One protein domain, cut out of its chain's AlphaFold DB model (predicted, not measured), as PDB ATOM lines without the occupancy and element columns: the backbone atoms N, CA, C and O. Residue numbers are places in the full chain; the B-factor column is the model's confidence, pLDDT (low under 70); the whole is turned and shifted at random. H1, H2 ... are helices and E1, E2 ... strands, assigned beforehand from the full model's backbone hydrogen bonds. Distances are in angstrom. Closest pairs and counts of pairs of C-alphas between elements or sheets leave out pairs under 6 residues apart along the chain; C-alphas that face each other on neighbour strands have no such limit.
ATOM      1  N   GLN A  45      14.932 -10.768  84.890       92.06
ATOM      2  CA  GLN A  45      15.744 -10.435  86.060       92.06
ATOM      3  C   GLN A  45      15.078 -10.910  87.349       92.06
ATOM      4  O   GLN A  45      13.852 -10.905  87.449       92.06
ATOM      5  N   LEU A  46      15.894 -11.255  88.348       88.56
ATOM      6  CA  LEU A  46      15.423 -11.525  89.709       88.56
ATOM      7  C   LEU A  46      15.444 -10.270  90.598       88.56
ATOM      8  O   LEU A  46      14.629 -10.129  91.503       88.56
ATOM      9  N   PHE A  47      16.385  -9.360  90.338       90.38
ATOM     10  CA  PHE A  47      16.600  -8.134  91.112       90.38
ATOM     11  C   PHE A  47      16.282  -6.884  90.273       90.38
ATOM     12  O   PHE A  47      15.541  -6.949  89.294       90.38
ATOM     13  N   ALA A  48      16.826  -5.725  90.655       87.81
ATOM     14  CA  ALA A  48      16.664  -4.486  89.904       87.81
ATOM     15  C   ALA A  48      17.329  -4.548  88.515       87.81
ATOM     16  O   ALA A  48      18.421  -5.102  88.359       87.81
ATOM     17  N   LYS A  49      16.691  -3.902  87.531       89.00
ATOM     18  CA  LYS A  49      17.166  -3.847  86.144       89.00
ATOM     19  C   LYS A  49      18.523  -3.180  86.035       89.00
ATOM     20  O   LYS A  49      18.702  -2.052  86.490       89.00
ATOM     21  N   GLY A  50      19.466  -3.865  85.397       89.31
ATOM     22  CA  GLY A  50      20.833  -3.397  85.217       89.31
ATOM     23  C   GLY A  50      21.680  -3.484  86.486       89.31
ATOM     24  O   GLY A  50      22.766  -2.901  86.528       89.31
ATOM     25  N   ALA A  51      21.224  -4.172  87.539       91.62
ATOM     26  CA  ALA A  51      22.045  -4.394  88.728       91.62
ATOM     27  C   ALA A  51      23.167  -5.415  88.471       91.62
ATOM     28  O   ALA A  51      24.164  -5.426  89.191       91.62
ATOM     29  N   GLY A  52      23.017  -6.277  87.460       91.50
ATOM     30  CA  GLY A  52      23.960  -7.344  87.140       91.50
ATOM     31  C   GLY A  52      24.030  -8.466  88.177       91.50
ATOM     32  O   GLY A  52      24.978  -9.237  88.132       91.50
ATOM     33  N   GLN A  53      23.102  -8.545  89.136       93.81
ATOM     34  CA  GLN A  53      23.181  -9.505  90.250       93.81
ATOM     35  C   GLN A  53      22.701 -10.908  89.870       93.81
ATOM     36  O   GLN A  53      23.366 -11.891  90.187       93.81
ATOM     37  N   CYS A  54      21.557 -10.991  89.195       95.25
ATOM     38  CA  CYS A  54      21.010 -12.200  88.586       95.25
ATOM     39  C   CYS A  54      20.013 -11.739  87.519       95.25
ATOM     40  O   CYS A  54      18.824 -11.543  87.791       95.25
ATOM     41  N   GLU A  55      20.534 -11.424  86.336       94.75
ATOM     42  CA  GLU A  55      19.742 -10.910  85.223       94.75
ATOM     43  C   GLU A  55      20.173 -11.495  83.880       94.75
ATOM     44  O   GLU A  55      21.347 -11.754  83.629       94.75
ATOM     45  N   TYR A  56      19.192 -11.674  83.011       94.38
ATOM     46  CA  TYR A  56      19.318 -12.055  81.619       94.38
ATOM     47  C   TYR A  56      19.006 -10.837  80.750       94.38
ATOM     48  O   TYR A  56      17.903 -10.279  80.781       94.38
ATOM     49  N   GLN A  57      19.988 -10.369  79.990       94.69
ATOM     50  CA  GLN A  57      19.887  -9.089  79.305       94.69
ATOM     51  C   GLN A  57      19.073  -9.205  78.004       94.69
ATOM     52  O   GLN A  57      19.421  -9.993  77.127       94.69
ATOM     53  N   GLY A  58      18.041  -8.368  77.850       94.62
ATOM     54  CA  GLY A  58      17.227  -8.317  76.631       94.62
ATOM     55  C   GLY A  58      17.961  -7.720  75.435       94.62
ATOM     56  O   GLY A  58      18.811  -6.838  75.598       94.62
ATOM     57  N   PHE A  59      17.612  -8.201  74.241       95.62
ATOM     58  CA  PHE A  59      18.240  -7.859  72.961       95.62
ATOM     59  C   PHE A  59      18.188  -6.361  72.617       95.62
ATOM     60  O   PHE A  59      19.093  -5.824  71.979       95.62
ATOM     61  N   ASP A  60      17.155  -5.662  73.084       95.38
ATOM     62  CA  ASP A  60      16.967  -4.215  72.939       95.38
ATOM     63  C   ASP A  60      18.090  -3.400  73.596       95.38
ATOM     64  O   ASP A  60      18.452  -2.329  73.116       95.38
ATOM     65  N   THR A  61      18.684  -3.934  74.663       94.56
ATOM     66  CA  THR A  61      19.738  -3.260  75.435       94.56
ATOM     67  C   THR A  61      21.161  -3.624  75.002       94.56
ATOM     68  O   THR A  61      22.128  -3.196  75.642       94.56
ATOM     69  N   TRP A  62      21.304  -4.456  73.969       96.50
ATOM     70  CA  TRP A  62      22.599  -4.854  73.422       96.50
ATOM     71  C   TRP A  62      23.133  -3.769  72.489       96.50
ATOM     72  O   TRP A  62      22.367  -3.028  71.866       96.50
ATOM     73  N   THR A  63      24.455  -3.680  72.381       97.31
ATOM     74  CA  THR A  63      25.094  -2.814  71.378       97.31
ATOM     75  C   THR A  63      24.830  -3.332  69.965       97.31
ATOM     76  O   THR A  63      24.528  -4.510  69.778       97.31
ATOM     77  N   ASP A  64      24.972  -2.483  68.948       97.75
ATOM     78  CA  ASP A  64      24.744  -2.914  67.561       97.75
ATOM     79  C   ASP A  64      25.740  -3.997  67.120       97.75
ATOM     80  O   ASP A  64      25.349  -4.955  66.459       97.75
ATOM     81  N   ALA A  65      26.987  -3.931  67.599       97.25
ATOM     82  CA  ALA A  65      27.973  -4.994  67.405       97.25
ATOM     83  C   ALA A  65      27.541  -6.324  68.053       97.25
ATOM     84  O   ALA A  65      27.719  -7.390  67.470       97.25
ATOM     85  N   GLU A  66      26.940  -6.288  69.247       97.00
ATOM     86  CA  GLU A  66      26.412  -7.491  69.908       97.00
ATOM     87  C   GLU A  66      25.181  -8.060  69.197       97.00
ATOM     88  O   GLU A  66      25.035  -9.280  69.114       97.00
ATOM     89  N   LYS A  67      24.318  -7.198  68.651       97.00
ATOM     90  CA  LYS A  67      23.186  -7.623  67.818       97.00
ATOM     91  C   LYS A  67      23.663  -8.288  66.531       97.00
ATOM     92  O   LYS A  67      23.058  -9.272  66.117       97.00
ATOM     93  N   GLU A  68      24.741  -7.796  65.929       96.56
ATOM     94  CA  GLU A  68      25.340  -8.432  64.754       96.56
ATOM     95  C   GLU A  68      25.946  -9.793  65.108       96.56
ATOM     96  O   GLU A  68      25.610 -10.793  64.482       96.56
ATOM     97  N   MET A  69      26.713  -9.888  66.203       95.81
ATOM     98  CA  MET A  69      27.229 -11.177  66.692       95.81
ATOM     99  C   MET A  69      26.116 -12.200  66.966       95.81
ATOM    100  O   MET A  69      26.337 -13.400  66.818       95.81
ATOM    101  N   TRP A  70      24.927 -11.752  67.371       95.38
ATOM    102  CA  TRP A  70      23.763 -12.625  67.523       95.38
ATOM    103  C   TRP A  70      23.215 -13.125  66.194       95.38
ATOM    104  O   TRP A  70      22.949 -14.318  66.059       95.38
ATOM    105  N   ARG A  71      23.094 -12.239  65.198       94.69
ATOM    106  CA  ARG A  71      22.663 -12.603  63.838       94.69
ATOM    107  C   ARG A  71      23.622 -13.597  63.188       94.69
ATOM    108  O   ARG A  71      23.176 -14.498  62.492       94.69
ATOM    109  N   GLU A  72      24.914 -13.468  63.472       95.12
ATOM    110  CA  GLU A  72      25.963 -14.398  63.041       95.12
ATOM    111  C   GLU A  72      26.008 -15.706  63.858       95.12
ATOM    112  O   GLU A  72      26.838 -16.572  63.588       95.12
ATOM    113  N   GLY A  73      25.183 -15.853  64.903       92.88
ATOM    114  CA  GLY A  73      25.183 -17.021  65.791       92.88
ATOM    115  C   GLY A  73      26.373 -17.104  66.763       92.88
ATOM    116  O   GLY A  73      26.501 -18.090  67.491       92.88
ATOM    117  N   LYS A  74      27.233 -16.077  66.825       94.94
ATOM    118  CA  LYS A  74      28.415 -16.008  67.710       94.94
ATOM    119  C   LYS A  74      28.075 -15.633  69.152       94.94
ATOM    120  O   LYS A  74      28.821 -15.979  70.065       94.94
ATOM    121  N   LEU A  75      26.962 -14.935  69.369       95.75
ATOM    122  CA  LEU A  75      26.456 -14.564  70.689       95.75
ATOM    123  C   LEU A  75      24.995 -14.986  70.807       95.75
ATOM    124  O   LEU A  75      24.136 -14.443  70.135       95.75
ATOM    125  N   ARG A  76      24.683 -15.925  71.694       94.81
ATOM    126  CA  ARG A  76      23.314 -16.395  71.935       94.81
ATOM    127  C   ARG A  76      22.629 -15.613  73.041       94.81
ATOM    128  O   ARG A  76      21.457 -15.272  72.910       94.81
ATOM    129  N   CYS A  77      23.339 -15.340  74.133       95.19
ATOM    130  CA  CYS A  77      22.770 -14.633  75.271       95.19
ATOM    131  C   CYS A  77      23.803 -13.969  76.184       95.19
ATOM    132  O   CYS A  77      25.005 -14.248  76.114       95.19
ATOM    133  N   LYS A  78      23.304 -13.089  77.060       96.88
ATOM    134  CA  LYS A  78      24.090 -12.329  78.033       96.88
ATOM    135  C   LYS A  78      23.462 -12.420  79.420       96.88
ATOM    136  O   LYS A  78      22.292 -12.083  79.591       96.88
ATOM    137  N   TRP A  79      24.259 -12.819  80.402       97.62
ATOM    138  CA  TRP A  79      23.867 -12.904  81.805       97.62
ATOM    139  C   TRP A  79      24.707 -11.960  82.660       97.62
ATOM    140  O   TRP A  79      25.900 -11.796  82.424       97.62
ATOM    141  N   GLY A  80      24.092 -11.365  83.671       97.25
ATOM    142  CA  GLY A  80      24.759 -10.661  84.756       97.25
ATOM    143  C   GLY A  80      24.555 -11.446  86.040       97.25
ATOM    144  O   GLY A  80      23.431 -11.508  86.536       97.25
ATOM    145  N   ILE A  81      25.621 -12.047  86.567       97.12
ATOM    146  CA  ILE A  81      25.586 -12.766  87.846       97.12
ATOM    147  C   ILE A  81      26.686 -12.201  88.740       97.12
ATOM    148  O   ILE A  81      27.857 -12.233  88.363       97.12
ATOM    149  N   GLY A  82      26.322 -11.665  89.909       95.44
ATOM    150  CA  GLY A  82      27.277 -11.043  90.835       95.44
ATOM    151  C   GLY A  82      28.036  -9.855  90.228       95.44
ATOM    152  O   GLY A  82      29.212  -9.660  90.489       95.44
ATOM    153  N   GLN A  83      27.401  -9.065  89.365       95.50
ATOM    154  CA  GLN A  83      28.004  -7.970  88.591       95.50
ATOM    155  C   GLN A  83      29.098  -8.412  87.600       95.50
ATOM    156  O   GLN A  83      29.883  -7.568  87.153       95.50
ATOM    157  N   VAL A  84      29.177  -9.695  87.240       97.44
ATOM    158  CA  VAL A  84      30.037 -10.216  86.164       97.44
ATOM    159  C   VAL A  84      29.185 -10.444  84.917       97.44
ATOM    160  O   VAL A  84      28.159 -11.122  84.993       97.44
ATOM    161  N   SER A  85      29.597  -9.888  83.775       97.75
ATOM    162  CA  SER A  85      28.905 -10.114  82.498       97.75
ATOM    163  C   SER A  85      29.388 -11.403  81.833       97.75
ATOM    164  O   SER A  85      30.520 -11.478  81.356       97.75
ATOM    165  N   ILE A  86      28.512 -12.399  81.738       98.06
ATOM    166  CA  ILE A  86      28.740 -13.657  81.024       98.06
ATOM    167  C   ILE A  86      28.115 -13.548  79.632       98.06
ATOM    168  O   ILE A  86      26.934 -13.233  79.494       98.06
ATOM    169  N   ARG A  87      28.898 -13.843  78.593       97.62
ATOM    170  CA  ARG A  87      28.454 -13.896  77.194       97.62
ATOM    171  C   ARG A  87      28.556 -15.335  76.717       97.62
ATOM    172  O   ARG A  87      29.622 -15.934  76.844       97.62
ATOM    173  N   LEU A  88      27.449 -15.894  76.233       96.62
ATOM    174  CA  LEU A  88      27.385 -17.280  75.777       96.62
ATOM    175  C   LEU A  88      27.115 -17.341  74.270       96.62
ATOM    176  O   LEU A  88      26.267 -16.584  73.800       96.62
ATOM    177  N   PRO A  89      27.738 -18.275  73.533       96.69
ATOM    178  CA  PRO A  89      28.773 -19.207  73.996       96.69
ATOM    179  C   PRO A  89      30.078 -18.491  74.391       96.69
ATOM    180  O   PRO A  89      30.370 -17.398  73.910       96.69
TER     181      PRO A  89
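What this domain is: This is residues 45 to 89 of the 276 residues of the protein "Hypothetical protein" of Brandtodinium nutricula (UniProt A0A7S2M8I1). A small sheet of three antiparallel strands forms one end of an elongated shape, and one short helix, H1, lies beyond the end of the sheet, joined to it by the link from E1 and the link to E2. At the end away from H1, residues 45 to 53 curl in a loop before E1, while E2 and E3 make a hairpin. The printed part has 45 residues with one named helix and three named strands, in the order E1, H1, E2, E3 along the chain; the sheet's order is E1, E2, E3. The class is mixed, helices and strands, with 21 residues, under half, in named elements. The whole is compact, with a radius of gyration of the C-alphas of 10.5 A, and spans 30 by 19 by 12 A.

Where its parts are: The printed part begins at Gln 45, and residues 45 to 53 come before the first strand. E1 is residues 54 to 56, 7.2 A from first to last C-alpha, and begins with C-alpha 54 at (21.010, -12.200, 88.586). H1 is residues 64 to 71, 10.6 A long, with C-alpha 64 at (24.744, -2.914, 67.561). E2 is residues 77 to 81, 13.0 A long. E3 is residues 84 to 88, 12.8 A long, and ends with C-alpha 88 at (27.385, -17.280, 75.777).

How they stand to each other: E1 and E2 are antiparallel neighbours, with 169 degrees between their directions. The C-alphas of Cys 54 and Ile 81 face each other at 4.7 A, and N 80 and O 55 are within hydrogen-bond range at 2.8 A. E2 and E3 form a hairpin, antiparallel at 156 degrees. In it the C-alphas of Lys 78 and Arg 87 face each other at 4.7 A; N 86 and O 79 are within hydrogen-bond range at 2.8 A, and N 79 and O 86 at 2.9 A. E2 is the inner strand, and E1 and E3 are the edge strands, which are apart. H1 is not on the sheet, but only just, with 4 pairs of C-alphas within 10 A, one pair short. H1 and E3 are apart. In H1 every O i to N i+4 pair is within hydrogen-bond range.

The domain as a whole: The two C-alphas farthest apart are those of Phe 47 and Glu 72, at 30.2 A. The C-alphas of Gln 45 and Pro 89, the first and last printed, are 19.8 A apart. The printed part has no cut. The links from H1 to E2 and from E2 to E3 are tight, the link from E1 to H1 is short, and no link is long. The mean pLDDT of the printed part is 94.9, and no printed residue is under 70.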